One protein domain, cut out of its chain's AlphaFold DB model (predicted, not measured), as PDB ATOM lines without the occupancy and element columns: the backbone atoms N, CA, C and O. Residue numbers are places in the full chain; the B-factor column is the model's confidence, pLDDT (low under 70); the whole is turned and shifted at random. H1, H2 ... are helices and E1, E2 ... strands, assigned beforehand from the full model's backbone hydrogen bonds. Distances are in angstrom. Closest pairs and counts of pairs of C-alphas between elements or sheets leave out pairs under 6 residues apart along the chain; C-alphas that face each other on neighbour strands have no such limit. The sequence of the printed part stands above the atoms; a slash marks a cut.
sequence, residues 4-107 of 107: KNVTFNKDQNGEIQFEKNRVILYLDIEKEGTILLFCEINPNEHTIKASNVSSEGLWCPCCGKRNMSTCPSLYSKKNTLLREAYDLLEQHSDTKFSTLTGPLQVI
ATOM      1  N   LYS A   4      55.926  37.606  31.242       88.56
ATOM      2  CA  LYS A   4      56.989  37.822  32.232       88.56
ATOM      3  C   LYS A   4      56.715  39.068  33.066       88.56
ATOM      4  O   LYS A   4      57.006  39.074  34.256       88.56
ATOM      5  N   ASN A   5      56.235  40.120  32.416       88.62
ATOM      6  CA  ASN A   5      55.976  41.411  33.029       88.62
ATOM      7  C   ASN A   5      54.820  42.106  32.307       88.62
ATOM      8  O   ASN A   5      54.579  41.857  31.123       88.62
ATOM      9  N   VAL A   6      54.127  42.978  33.030       89.00
ATOM     10  CA  VAL A   6      53.019  43.780  32.515       89.00
ATOM     11  C   VAL A   6      53.240  45.211  32.948       89.00
ATOM     12  O   VAL A   6      53.425  45.486  34.132       89.00
ATOM     13  N   THR A   7      53.190  46.135  31.998       87.75
ATOM     14  CA  THR A   7      53.233  47.562  32.298       87.75
ATOM     15  C   THR A   7      52.141  48.302  31.548       87.75
ATOM     16  O   THR A   7      51.693  47.899  30.477       87.75
ATOM     17  N   PHE A   8      51.684  49.402  32.131       86.56
ATOM     18  CA  PHE A   8      50.788  50.321  31.448       86.56
ATOM     19  C   PHE A   8      51.557  51.208  30.485       86.56
ATOM     20  O   PHE A   8      52.709  51.562  30.746       86.56
ATOM     21  N   ASN A   9      50.874  51.659  29.438       87.25
ATOM     22  CA  ASN A   9      51.321  52.835  28.716       87.25
ATOM     23  C   ASN A   9      51.299  54.061  29.625       87.25
ATOM     24  O   ASN A   9      50.258  54.418  30.177       87.25
ATOM     25  N   LYS A  10      52.471  54.672  29.787       84.88
ATOM     26  CA  LYS A  10      52.720  55.796  30.682       84.88
ATOM     27  C   LYS A  10      53.268  56.981  29.900       84.88
ATOM     28  O   LYS A  10      53.901  56.810  28.862       84.88
ATOM     29  N   ASP A  11      52.974  58.192  30.348       82.69
ATOM     30  CA  ASP A  11      53.572  59.408  29.803       82.69
ATOM     31  C   ASP A  11      55.005  59.605  30.323       82.69
ATOM     32  O   ASP A  11      55.543  58.800  31.086       82.69
ATOM     33  N   GLN A  12      55.640  60.696  29.899       84.81
ATOM     34  CA  GLN A  12      56.991  61.067  30.328       84.81
ATOM     35  C   GLN A  12      57.130  61.308  31.844       84.81
ATOM     36  O   GLN A  12      58.247  61.305  32.352       84.81
ATOM     37  N   ASN A  13      56.020  61.502  32.562       82.50
ATOM     38  CA  ASN A  13      55.985  61.690  34.011       82.50
ATOM     39  C   ASN A  13      55.713  60.374  34.762       82.50
ATOM     40  O   ASN A  13      55.736  60.357  35.990       82.50
ATOM     41  N   GLY A  14      55.477  59.267  34.047       78.25
ATOM     42  CA  GLY A  14      55.152  57.968  34.636       78.25
ATOM     43  C   GLY A  14      53.665  57.776  34.950       78.25
ATOM     44  O   GLY A  14      53.304  56.734  35.508       78.25
ATOM     45  N   GLU A  15      52.814  58.726  34.560       81.00
ATOM     46  CA  GLU A  15      51.365  58.655  34.731       81.00
ATOM     47  C   GLU A  15      50.748  57.778  33.646       81.00
ATOM     48  O   GLU A  15      51.164  57.818  32.487       81.00
ATOM     49  N   ILE A  16      49.750  56.967  34.003       81.00
ATOM     50  CA  ILE A  16      49.094  56.084  33.032       81.00
ATOM     51  C   ILE A  16      48.337  56.941  32.011       81.00
ATOM     52  O   ILE A  16      47.525  57.792  32.372       81.00
ATOM     53  N   GLN A  17      48.581  56.690  30.725       80.44
ATOM     54  CA  GLN A  17      47.885  57.381  29.649       80.44
ATOM     55  C   GLN A  17      46.512  56.754  29.407       80.44
ATOM     56  O   GLN A  17      46.402  55.565  29.094       80.44
ATOM     57  N   PHE A  18      45.477  57.591  29.478       79.50
ATOM     58  CA  PHE A  18      44.110  57.241  29.115       79.50
ATOM     59  C   PHE A  18      43.629  58.130  27.981       79.50
ATOM     60  O   PHE A  18      43.666  59.355  28.084       79.50
ATOM     61  N   GLU A  19      43.086  57.525  26.932       76.69
ATOM     62  CA  GLU A  19      42.358  58.264  25.904       76.69
ATOM     63  C   GLU A  19      40.963  57.661  25.752       76.69
ATOM     64  O   GLU A  19      40.828  56.490  25.411       76.69
ATOM     65  N   LYS A  20      39.904  58.447  25.999       80.25
ATOM     66  CA  LYS A  20      38.501  58.012  25.813       80.25
ATOM     67  C   LYS A  20      38.192  56.667  26.497       80.25
ATOM     68  O   LYS A  20      37.605  55.775  25.889       80.25
ATOM     69  N   ASN A  21      38.612  56.522  27.754       82.00
ATOM     70  CA  ASN A  21      38.506  55.290  28.545       82.00
ATOM     71  C   ASN A  21      39.240  54.079  27.948       82.00
ATOM     72  O   ASN A  21      38.853  52.933  28.177       82.00
ATOM     73  N   ARG A  22      40.295  54.307  27.168       85.88
ATOM     74  CA  ARG A  22      41.171  53.252  26.669       85.88
ATOM     75  C   ARG A  22      42.520  53.328  27.338       85.88
ATOM     76  O   ARG A  22      43.053  54.417  27.540       85.88
ATOM     77  N   VAL A  23      43.063  52.157  27.626       87.94
ATOM     78  CA  VAL A  23      44.422  51.979  28.122       87.94
ATOM     79  C   VAL A  23      45.114  50.898  27.303       87.94
ATOM     80  O   VAL A  23      44.461  50.022  26.731       87.94
ATOM     81  N   ILE A  24      46.437  50.971  27.230       89.88
ATOM     82  CA  ILE A  24      47.264  49.962  26.572       89.88
ATOM     83  C   ILE A  24      48.114  49.285  27.643       89.88
ATOM     84  O   ILE A  24      48.758  49.964  28.445       89.88
ATOM     85  N   LEU A  25      48.104  47.954  27.642       90.06
ATOM     86  CA  LEU A  25      49.006  47.126  28.432       90.06
ATOM     87  C   LEU A  25      50.119  46.594  27.529       90.06
ATOM     88  O   LEU A  25      49.846  45.973  26.501       90.06
ATOM     89  N   TYR A  26      51.364  46.806  27.937       89.94
ATOM     90  CA  TYR A  26      52.536  46.164  27.365       89.94
ATOM     91  C   TYR A  26      52.791  44.860  28.116       89.94
ATOM     92  O   TYR A  26      53.076  44.862  29.314       89.94
ATOM     93  N   LEU A  27      52.650  43.740  27.410       90.44
ATOM     94  CA  LEU A  27      52.897  42.401  27.928       90.44
ATOM     95  C   LEU A  27      54.258  41.941  27.416       90.44
ATOM     96  O   LEU A  27      54.404  41.607  26.236       90.44
ATOM     97  N   ASP A  28      55.252  41.907  28.294       89.06
ATOM     98  CA  ASP A  28      56.570  41.388  27.949       89.06
ATOM     99  C   ASP A  28      56.520  39.866  27.951       89.06
ATOM    100  O   ASP A  28      56.336  39.223  28.991       89.06
ATOM    101  N   ILE A  29      56.696  39.275  26.775       86.12
ATOM    102  CA  ILE A  29      56.684  37.831  26.594       86.12
ATOM    103  C   ILE A  29      58.112  37.312  26.667       86.12
ATOM    104  O   ILE A  29      59.018  37.797  25.983       86.12
ATOM    105  N   GLU A  30      58.317  36.291  27.498       80.94
ATOM    106  CA  GLU A  30      59.627  35.678  27.682       80.94
ATOM    107  C   GLU A  30      60.245  35.266  26.333       80.94
ATOM    108  O   GLU A  30      59.730  34.384  25.656       80.94
ATOM    109  N   LYS A  31      61.370  35.904  25.967       69.25
ATOM    110  CA  LYS A  31      62.181  35.621  24.762       69.25
ATOM    111  C   LYS A  31      61.474  35.830  23.412       69.25
ATOM    112  O   LYS A  31      62.060  35.490  22.388       69.25
ATOM    113  N   GLU A  32      60.275  36.412  23.385       72.31
ATOM    114  CA  GLU A  32      59.470  36.500  22.157       72.31
ATOM    115  C   GLU A  32      59.091  37.937  21.758       72.31
ATOM    116  O   GLU A  32      58.768  38.153  20.600       72.31
ATOM    117  N   GLY A  33      59.217  38.935  22.638       80.12
ATOM    118  CA  GLY A  33      58.931  40.346  22.327       80.12
ATOM    119  C   GLY A  33      57.809  40.917  23.190       80.12
ATOM    120  O   GLY A  33      57.513  40.363  24.249       80.12
ATOM    121  N   THR A  34      57.185  42.009  22.746       85.81
ATOM    122  CA  THR A  34      56.146  42.703  23.520       85.81
ATOM    123  C   THR A  34      54.809  42.640  22.787       85.81
ATOM    124  O   THR A  34      54.695  42.939  21.597       85.81
ATOM    125  N   ILE A  35      53.764  42.231  23.498       88.31
ATOM    126  CA  ILE A  35      52.385  42.305  23.013       88.31
ATOM    127  C   ILE A  35      51.759  43.584  23.551       88.31
ATOM    128  O   ILE A  35      51.847  43.860  24.743       88.31
ATOM    129  N   LEU A  36      51.083  44.335  22.689       89.12
ATOM    130  CA  LEU A  36      50.260  45.466  23.089       89.12
ATOM    131  C   LEU A  36      48.815  44.985  23.159       89.12
ATOM    132  O   LEU A  36      48.222  44.597  22.150       89.12
ATOM    133  N   LEU A  37      48.244  45.002  24.355       89.44
ATOM    134  CA  LEU A  37      46.843  44.692  24.584       89.44
ATOM    135  C   LEU A  37      46.069  45.997  24.757       89.44
ATOM    136  O   LEU A  37      46.331  46.776  25.672       89.44
ATOM    137  N   PHE A  38      45.116  46.235  23.861       89.75
ATOM    138  CA  PHE A  38      44.249  47.402  23.908       89.75
ATOM    139  C   PHE A  38      43.032  47.069  24.757       89.75
ATOM    140  O   PHE A  38      42.312  46.102  24.486       89.75
ATOM    141  N   CYS A  39      42.790  47.890  25.770       89.81
ATOM    142  CA  CYS A  39      41.734  47.673  26.739       89.81
ATOM    143  C   CYS A  39      40.778  48.861  26.768       89.81
ATOM    144  O   CYS A  39      41.195  50.015  26.683       89.81
ATOM    145  N   GLU A  40      39.490  48.568  26.900       90.25
ATOM    146  CA  GLU A  40      38.450  49.555  27.182       90.25
ATOM    147  C   GLU A  40      38.037  49.422  28.645       90.25
ATOM    148  O   GLU A  40      37.779  48.317  29.124       90.25
ATOM    149  N   ILE A  41      37.984  50.555  29.334       84.94
ATOM    150  CA  ILE A  41      37.610  50.686  30.735       84.94
ATOM    151  C   ILE A  41      36.192  51.256  30.792       84.94
ATOM    152  O   ILE A  41      35.887  52.256  30.144       84.94
ATOM    153  N   ASN A  42      35.319  50.645  31.582       83.69
ATOM    154  CA  ASN A  42      34.052  51.248  31.964       83.69
ATOM    155  C   ASN A  42      34.137  51.664  33.438       83.69
ATOM    156  O   ASN A  42      34.018  50.809  34.317       83.69
ATOM    157  N   PRO A  43      34.339  52.958  33.732       76.62
ATOM    158  CA  PRO A  43      34.499  53.409  35.108       76.62
ATOM    159  C   PRO A  43      33.212  53.300  35.924       76.62
ATOM    160  O   PRO A  43      33.288  53.115  37.130       76.62
ATOM    161  N   ASN A  44      32.040  53.356  35.284       82.00
ATOM    162  CA  ASN A  44      30.756  53.267  35.981       82.00
ATOM    163  C   ASN A  44      30.457  51.838  36.453       82.00
ATOM    164  O   ASN A  44      29.862  51.636  37.507       82.00
ATOM    165  N   GLU A  45      30.863  50.851  35.655       79.69
ATOM    166  CA  GLU A  45      30.695  49.428  35.966       79.69
ATOM    167  C   GLU A  45      31.917  48.838  36.667       79.69
ATOM    168  O   GLU A  45      31.868  47.695  37.107       79.69
ATOM    169  N   HIS A  46      32.998  49.614  36.791       77.88
ATOM    170  CA  HIS A  46      34.288  49.168  37.305       77.88
ATOM    171  C   HIS A  46      34.834  47.955  36.534       77.88
ATOM    172  O   HIS A  46      35.349  47.001  37.114       77.88
ATOM    173  N   THR A  47      34.699  47.967  35.206       81.00
ATOM    174  CA  THR A  47      35.058  46.823  34.359       81.00
ATOM    175  C   THR A  47      36.117  47.171  33.329       81.00
ATOM    176  O   THR A  47      36.230  48.309  32.869       81.00
ATOM    177  N   ILE A  48      36.906  46.167  32.957       85.19
ATOM    178  CA  ILE A  48      37.869  46.243  31.859       85.19
ATOM    179  C   ILE A  48      37.640  45.083  30.894       85.19
ATOM    180  O   ILE A  48      37.434  43.943  31.309       85.19
ATOM    181  N   LYS A  49      37.704  45.379  29.595       88.81
ATOM    182  CA  LYS A  49      37.608  44.381  28.522       88.81
ATOM    183  C   LYS A  49      38.719  44.570  27.497       88.81
ATOM    184  O   LYS A  49      39.134  45.696  27.211       88.81
ATOM    185  N   ALA A  50      39.168  43.478  26.889       87.62
ATOM    186  CA  ALA A  50      40.137  43.539  25.801       87.62
ATOM    187  C   ALA A  50      39.420  43.861  24.485       87.62
ATOM    188  O   ALA A  50      38.586  43.092  24.005       87.62
ATOM    189  N   SER A  51      39.759  44.994  23.873       86.38
ATOM    190  CA  SER A  51      39.175  45.427  22.602       86.38
ATOM    191  C   SER A  51      39.980  44.919  21.407       86.38
ATOM    192  O   SER A  51      39.407  44.468  20.413       86.38
ATOM    193  N   ASN A  52      41.310  44.929  21.511       82.44
ATOM    194  CA  ASN A  52      42.207  44.489  20.448       82.44
ATOM    195  C   ASN A  52      43.574  44.051  20.994       82.44
ATOM    196  O   ASN A  52      43.871  44.238  22.171       82.44
ATOM    197  N   VAL A  53      44.414  43.482  20.133       79.88
ATOM    198  CA  VAL A  53      45.789  43.095  20.462       79.88
ATOM    199  C   VAL A  53      46.687  43.220  19.234       79.88
ATOM    200  O   VAL A  53      46.297  42.832  18.131       79.88
ATOM    201  N   SER A  54      47.897  43.734  19.425       80.62
ATOM    202  CA  SER A  54      48.964  43.733  18.424       80.62
ATOM    203  C   SER A  54      50.254  43.174  19.025       80.62
ATOM    204  O   SER A  54      50.398  43.057  20.240       80.62
ATOM    205  N   SER A  55      51.189  42.770  18.169       75.44
ATOM    206  CA  SER A  55      52.529  42.358  18.590       75.44
ATOM    207  C   SER A  55      53.554  43.315  18.010       75.44
ATOM    208  O   SER A  55      53.584  43.503  16.792       75.44
ATOM    209  N   GLU A  56      54.406  43.870  18.863       66.94
ATOM    210  CA  GLU A  56      55.528  44.710  18.463       66.94
ATOM    211  C   GLU A  56      56.853  44.039  18.839       66.94
ATOM    212  O   GLU A  56      56.992  43.377  19.868       66.94
ATOM    213  N   GLY A  57      57.849  44.186  17.965       60.16
ATOM    214  CA  GLY A  57      59.185  43.640  18.173       60.16
ATOM    215  C   GLY A  57      59.579  42.539  17.191       60.16
ATOM    216  O   GLY A  57      58.985  42.342  16.128       60.16
ATOM    217  N   LEU A  58      60.670  41.856  17.540       55.44
ATOM    218  CA  LEU A  58      61.406  41.004  16.612       55.44
ATOM    219  C   LEU A  58      60.568  39.829  16.094       55.44
ATOM    220  O   LEU A  58      60.729  39.497  14.927       55.44
ATOM    221  N   TRP A  59      59.705  39.206  16.905       64.62
ATOM    222  CA  TRP A  59      58.917  38.028  16.520       64.62
ATOM    223  C   TRP A  59      57.518  38.070  17.148       64.62
ATOM    224  O   TRP A  59      57.343  38.474  18.286       64.62
ATOM    225  N   CYS A  60      56.492  37.635  16.419       73.81
ATOM    226  CA  CYS A  60      55.189  37.363  17.003       73.81
ATOM    227  C   CYS A  60      55.257  35.996  17.698       73.81
ATOM    228  O   CYS A  60      55.518  34.994  17.021       73.81
ATOM    229  N   PRO A  61      54.962  35.921  19.003       69.81
ATOM    230  CA  PRO A  61      55.097  34.700  19.800       69.81
ATOM    231  C   PRO A  61      54.217  33.536  19.317       69.81
ATOM    232  O   PRO A  61      54.486  32.373  19.590       69.81
ATOM    233  N   CYS A  62      53.143  33.827  18.575       74.44
ATOM    234  CA  CYS A  62      52.210  32.802  18.106       74.44
ATOM    235  C   CYS A  62      52.527  32.248  16.714       74.44
ATOM    236  O   CYS A  62      52.197  31.101  16.433       74.44
ATOM    237  N   CYS A  63      53.091  33.058  15.817       73.88
ATOM    238  CA  CYS A  63      53.262  32.682  14.408       73.88
ATOM    239  C   CYS A  63      54.695  32.828  13.892       73.88
ATOM    240  O   CYS A  63      54.947  32.554  12.721       73.88
ATOM    241  N   GLY A  64      55.622  33.281  14.737       69.81
ATOM    242  CA  GLY A  64      57.030  33.454  14.399       69.81
ATOM    243  C   GLY A  64      57.302  34.489  13.300       69.81
ATOM    244  O   GLY A  64      58.305  34.408  12.599       69.81
ATOM    245  N   LYS A  65      56.397  35.451  13.098       69.75
ATOM    246  CA  LYS A  65      56.548  36.512  12.086       69.75
ATOM    247  C   LYS A  65      56.957  37.830  12.728       69.75
ATOM    248  O   LYS A  65      56.425  38.177  13.774       69.75
ATOM    249  N   ARG A  66      57.861  38.584  12.099       65.88
ATOM    250  CA  ARG A  66      58.287  39.908  12.594       65.88
ATOM    251  C   ARG A  66      57.239  40.980  12.283       65.88
ATOM    252  O   ARG A  66      56.600  40.893  11.236       65.88
ATOM    253  N   ASN A  67      57.121  42.000  13.139       60.06
ATOM    254  CA  ASN A  67      56.351  43.232  12.885       60.06
ATOM    255  C   ASN A  67      54.911  43.001  12.385       60.06
ATOM    256  O   ASN A  67      54.452  43.638  11.436       60.06
ATOM    257  N   MET A  68      54.198  42.051  12.991       64.50
ATOM    258  CA  MET A  68      52.840  41.710  12.579       64.50
ATOM    259  C   MET A  68      51.829  42.573  13.343       64.50
ATOM    260  O   MET A  68      51.613  42.376  14.537       64.50
ATOM    261  N   SER A  69      51.191  43.512  12.640       63.34
ATOM    262  CA  SER A  69      50.177  44.410  13.215       63.34
ATOM    263  C   SER A  69      48.906  43.677  13.656       63.34
ATOM    264  O   SER A  69      48.235  44.117  14.585       63.34
ATOM    265  N   THR A  70      48.585  42.542  13.028       66.88
ATOM    266  CA  THR A  70      47.409  41.723  13.343       66.88
ATOM    267  C   THR A  70      47.766  40.240  13.383       66.88
ATOM    268  O   THR A  70      48.106  39.642  12.368       66.88
ATOM    269  N   CYS A  71      47.664  39.609  14.556       77.44
ATOM    270  CA  CYS A  71      47.807  38.157  14.707       77.44
ATOM    271  C   CYS A  71      46.461  37.539  15.123       77.44
ATOM    272  O   CYS A  71      46.046  37.733  16.267       77.44
ATOM    273  N   PRO A  72      45.785  36.762  14.250       80.94
ATOM    274  CA  PRO A  72      44.490  36.158  14.575       80.94
ATOM    275  C   PRO A  72      44.522  35.274  15.829       80.94
ATOM    276  O   PRO A  72      43.583  35.284  16.620       80.94
ATOM    277  N   SER A  73      45.623  34.549  16.045       83.81
ATOM    278  CA  SER A  73      45.811  33.686  17.217       83.81
ATOM    279  C   SER A  73      46.013  34.462  18.518       83.81
ATOM    280  O   SER A  73      45.627  33.974  19.577       83.81
ATOM    281  N   LEU A  74      46.617  35.654  18.465       84.44
ATOM    282  CA  LEU A  74      46.663  36.545  19.625       84.44
ATOM    283  C   LEU A  74      45.290  37.168  19.860       84.44
ATOM    284  O   LEU A  74      44.817  37.201  20.993       84.44
ATOM    285  N   TYR A  75      44.618  37.594  18.789       85.12
ATOM    286  CA  TYR A  75      43.291  38.197  18.870       85.12
ATOM    287  C   TYR A  75      42.251  37.268  19.499       85.12
ATOM    288  O   TYR A  75      41.443  37.716  20.316       85.12
ATOM    289  N   SER A  76      42.289  35.971  19.186       86.81
ATOM    290  CA  SER A  76      41.409  34.985  19.822       86.81
ATOM    291  C   SER A  76      41.721  34.755  21.305       86.81
ATOM    292  O   SER A  76      40.842  34.329  22.047       86.81
ATOM    293  N   LYS A  77      42.939  35.079  21.757       88.19
ATOM    294  CA  LYS A  77      43.395  34.933  23.149       88.19
ATOM    295  C   LYS A  77      43.329  36.221  23.968       88.19
ATOM    296  O   LYS A  77      43.673  36.191  25.144       88.19
ATOM    297  N   LYS A  78      42.888  37.345  23.393       89.31
ATOM    298  CA  LYS A  78      42.968  38.669  24.037       89.31
ATOM    299  C   LYS A  78      42.356  38.729  25.448       89.31
ATOM    300  O   LYS A  78      42.940  39.356  26.322       89.31
ATOM    301  N   ASN A  79      41.247  38.029  25.701       89.06
ATOM    302  CA  ASN A  79      40.612  37.998  27.027       89.06
ATOM    303  C   ASN A  79      41.410  37.148  28.028       89.06
ATOM    304  O   ASN A  79      41.524  37.510  29.193       89.06
ATOM    305  N   THR A  80      42.008  36.040  27.577       90.44
ATOM    306  CA  THR A  80      42.934  35.246  28.400       90.44
ATOM    307  C   THR A  80      44.170  36.064  28.757       90.44
ATOM    308  O   THR A  80      44.559  36.098  29.918       90.44
ATOM    309  N   LEU A  81      44.731  36.789  27.783       89.94
ATOM    310  CA  LEU A  81      45.868  37.685  28.005       89.94
ATOM    311  C   LEU A  81      45.530  38.811  28.977       89.94
ATOM    312  O   LEU A  81      46.353  39.129  29.824       89.94
ATOM    313  N   LEU A  82      44.325  39.383  28.886       90.44
ATOM    314  CA  LEU A  82      43.860  40.389  29.837       90.44
ATOM    315  C   LEU A  82      43.817  39.836  31.258       90.44
ATOM    316  O   LEU A  82      44.291  40.491  32.180       90.44
ATOM    317  N   ARG A  83      43.270  38.631  31.429       89.69
ATOM    318  CA  ARG A  83      43.153  37.999  32.741       89.69
ATOM    319  C   ARG A  83      44.520  37.693  33.350       89.69
ATOM    320  O   ARG A  83      44.774  38.106  34.472       89.69
ATOM    321  N   GLU A  84      45.418  37.068  32.590       89.88
ATOM    322  CA  GLU A  84      46.793  36.809  33.042       89.88
ATOM    323  C   GLU A  84      47.544  38.108  33.367       89.88
ATOM    324  O   GLU A  84      48.285  38.180  34.346       89.88
ATOM    325  N   ALA A  85      47.350  39.149  32.551       88.44
ATOM    326  CA  ALA A  85      47.985  40.437  32.775       88.44
ATOM    327  C   ALA A  85      47.496  41.102  34.069       88.44
ATOM    328  O   ALA A  85      48.284  41.695  34.802       88.44
ATOM    329  N   TYR A  86      46.201  40.976  34.349       84.38
ATOM    330  CA  TYR A  86      45.579  41.494  35.556       84.38
ATOM    331  C   TYR A  86      46.075  40.762  36.811       84.38
ATOM    332  O   TYR A  86      46.504  41.417  37.758       84.38
ATOM    333  N   ASP A  87      46.134  39.427  36.775       85.19
ATOM    334  CA  ASP A  87      46.663  38.613  37.879       85.19
ATOM    335  C   ASP A  87      48.114  39.006  38.228       85.19
ATOM    336  O   ASP A  87      48.494  39.048  39.398       85.19
ATOM    337  N   LEU A  88      48.933  39.334  37.220       85.69
ATOM    338  CA  LEU A  88      50.300  39.828  37.423       85.69
ATOM    339  C   LEU A  88      50.333  41.244  38.013       85.69
ATOM    340  O   LEU A  88      51.137  41.518  38.902       85.69
ATOM    341  N   LEU A  89      49.473  42.152  37.551       80.25
ATOM    342  CA  LEU A  89      49.406  43.514  38.088       80.25
ATOM    343  C   LEU A  89      48.979  43.533  39.561       80.25
ATOM    344  O   LEU A  89      49.543  44.301  40.342       80.25
ATOM    345  N   GLU A  90      48.041  42.668  39.959       76.19
ATOM    346  CA  GLU A  90      47.624  42.532  41.361       76.19
ATOM    347  C   GLU A  90      48.765  42.051  42.266       76.19
ATOM    348  O   GLU A  90      48.893  42.518  43.399       76.19
ATOM    349  N   GLN A  91      49.636  41.172  41.765       75.25
ATOM    350  CA  GLN A  91      50.789  40.663  42.517       75.25
ATOM    351  C   GLN A  91      51.862  41.726  42.777       75.25
ATOM    352  O   GLN A  91      52.617  41.604  43.742       75.25
ATOM    353  N   HIS A  92      51.950  42.755  41.929       66.69
ATOM    354  CA  HIS A  92      53.067  43.698  41.937       66.69
ATOM    355  C   HIS A  92      52.797  45.043  42.630       66.69
ATOM    356  O   HIS A  92      53.717  45.849  42.649       66.69
ATOM    357  N   SER A  93      51.611  45.263  43.228       54.84
ATOM    358  CA  SER A  93      51.170  46.337  44.167       54.84
ATOM    359  C   SER A  93      51.477  47.825  43.885       54.84
ATOM    360  O   SER A  93      50.774  48.695  44.399       54.84
ATOM    361  N   ASP A  94      52.477  48.151  43.074       53.56
ATOM    362  CA  ASP A  94      52.999  49.499  42.833       53.56
ATOM    363  C   ASP A  94      52.188  50.265  41.789       53.56
ATOM    364  O   ASP A  94      52.364  51.468  41.603       53.56
ATOM    365  N   THR A  95      51.253  49.588  41.122       56.12
ATOM    366  CA  THR A  95      50.341  50.230  40.182       56.12
ATOM    367  C   THR A  95      48.933  50.137  40.741       56.12
ATOM    368  O   THR A  95      48.249  49.133  40.567       56.12
ATOM    369  N   LYS A  96      48.499  51.179  41.463       54.50
ATOM    370  CA  LYS A  96      47.137  51.261  42.004       54.50
ATOM    371  C   LYS A  96      46.141  51.395  40.856       54.50
ATOM    372  O   LYS A  96      45.732  52.476  40.464       54.50
ATOM    373  N   PHE A  97      45.734  50.265  40.305       57.50
ATOM    374  CA  PHE A  97      44.678  50.205  39.305       57.50
ATOM    375  C   PHE A  97      43.315  50.584  39.920       57.50
ATOM    376  O   PHE A  97      42.455  51.171  39.268       57.50
ATOM    377  N   SER A  98      43.179  50.386  41.236       53.28
ATOM    378  CA  SER A  98      42.018  50.771  42.040       53.28
ATOM    379  C   SER A  98      41.718  52.274  42.062       53.28
ATOM    380  O   SER A  98      40.577  52.649  42.322       53.28
ATOM    381  N   THR A  99      42.697  53.153  41.802       56.38
ATOM    382  CA  THR A  99      42.428  54.603  41.701       56.38
ATOM    383  C   THR A  99      41.673  54.982  40.434       56.38
ATOM    384  O   THR A  99      41.116  56.072  40.376       56.38
ATOM    385  N   LEU A 100      41.620  54.098  39.438       58.25
ATOM    386  CA  LEU A 100      40.941  54.369  38.176       58.25
ATOM    387  C   LEU A 100      39.466  53.990  38.248       58.25
ATOM    388  O   LEU A 100      38.628  54.689  37.686       58.25
ATOM    389  N   THR A 101      39.158  52.886  38.931       58.91
ATOM    390  CA  THR A 101      37.840  52.247  38.845       58.91
ATOM    391  C   THR A 101      37.529  51.327  40.039       58.91
ATOM    392  O   THR A 101      36.851  50.326  39.859       58.91
ATOM    393  N   GLY A 102      38.012  51.588  41.259       59.94
ATOM    394  CA  GLY A 102      37.662  50.746  42.419       59.94
ATOM    395  C   GLY A 102      38.082  49.266  42.258       59.94
ATOM    396  O   GLY A 102      39.031  48.989  41.525       59.94
ATOM    397  N   PRO A 103      37.451  48.299  42.954       64.56
ATOM    398  CA  PRO A 103      37.713  46.874  42.732       64.56
ATOM    399  C   PRO A 103      37.201  46.452  41.345       64.56
ATOM    400  O   PRO A 103      35.991  46.350  41.140       64.56
ATOM    401  N   LEU A 104      38.113  46.232  40.390       65.06
ATOM    402  CA  LEU A 104      37.738  45.926  39.009       65.06
ATOM    403  C   LEU A 104      37.268  44.494  38.789       65.06
ATOM    404  O   LEU A 104      37.766  43.545  39.391       65.06
ATOM    405  N   GLN A 105      36.391  44.352  37.799       71.31
ATOM    406  CA  GLN A 105      36.005  43.076  37.208       71.31
ATOM    407  C   GLN A 105      36.538  42.963  35.770       71.31
ATOM    408  O   GLN A 105      36.400  43.884  34.959       71.31
ATOM    409  N   VAL A 106      37.138  41.819  35.440       74.62
ATOM    410  CA  VAL A 106      37.544  41.465  34.070       74.62
ATOM    411  C   VAL A 106      36.375  40.746  33.389       74.62
ATOM    412  O   VAL A 106      35.925  39.720  33.904       74.62
ATOM    413  N   ILE A 107      35.890  41.275  32.256       70.25
ATOM    414  CA  ILE A 107      34.765  40.715  31.471       70.25
ATOM    415  C   ILE A 107      35.260  40.092  30.162       70.25
ATOM    416  O   ILE A 107      36.074  40.734  29.455       70.25
TER     417      ILE A 107
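Overview. This is residues 4 to 107 of the 107 residues of an uncharacterized protein of Bacillus pseudomycoides (UniProt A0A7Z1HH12). A strongly twisted sheet of four strands curls round one helix, H2, which packs in its hollow; the short helix H1 is over E4 on the same face, and the small helix H3 only grazes the sheet near the turn between E3 and E4. The last residues fold back to the sheet, where residues 105 to 106 pair with residues 47 to 48 of E4. The printed part has 104 residues, with elements in the order E1 E2 E3 E4 H1 H2 H3; the sheet's order is E1 - E2 - E3 - E4, all antiparallel, and the class is mixed. The whole is compact, with a radius of gyration of the C-alphas of 13.5 A and spans of 38 by 27 by 25 A.

Arrangement. E1 (residues 4 to 8), E2 (22 to 29), E3 (33 to 42) and E4 (47 to 56) form a meander, each strand the antiparallel neighbour of the one before, and each successive pair is a hairpin. E1 and E2 stand at 160 degrees, with N 7 and O 26 at 3.0 A. E2 and E3 stand at 152 degrees, with N 25 and O 37 at 2.9 A. E3 and E4 stand at 155 degrees, with N 38 and O 52 at 2.9 A. E4 bends by 57 degrees at residue 52. E1 and E4 are the edge strands and are apart. H1 (72 to 75) is on the sheet at a height of 7.8 A, only just over E4, on which 3 of its 4 C-alphas fall; the closest C-alphas are those of Val 53 and Tyr 75, 5.7 A. H2 (78 to 91) is on the same face of the sheet in two layers, a helix on one face of a sheet; its closest C-alphas to E4 are those of Asn 79 and Ala 50, 5.7 A, and to E1 those of Ala 85 and Val 6, 6.0 A. H1 and H2 meet only through their link. H3 (98 to 101) only grazes the sheet with its residues 100 to 101, and is apart from H2. Every O i to N i+4 pair of H2 is within hydrogen-bond range; H1 and H3 are too short for such a pair.

Along the chain. E1 begins at C-alpha 4 (56.989, 37.822, 32.232). E2 is 21.9 A long from first to last C-alpha, E3 28.8 A, E4 26.0 A and H2 20.2 A. H2 begins at C-alpha 78 (42.968, 38.669, 24.037), and H3 ends at C-alpha 101 (37.840, 52.247, 38.845).

Size, cuts and confidence. The farthest C-alphas, Asn 44 and Gly 64, are 39.4 A apart. The printed part has no cut; the links E1 to E2 and E4 to H1 are long. Mean pLDDT of the printed part is 78.2, with values under 70 at residues 31, 56 to 59, 61, 64 to 70 and 92 to 104.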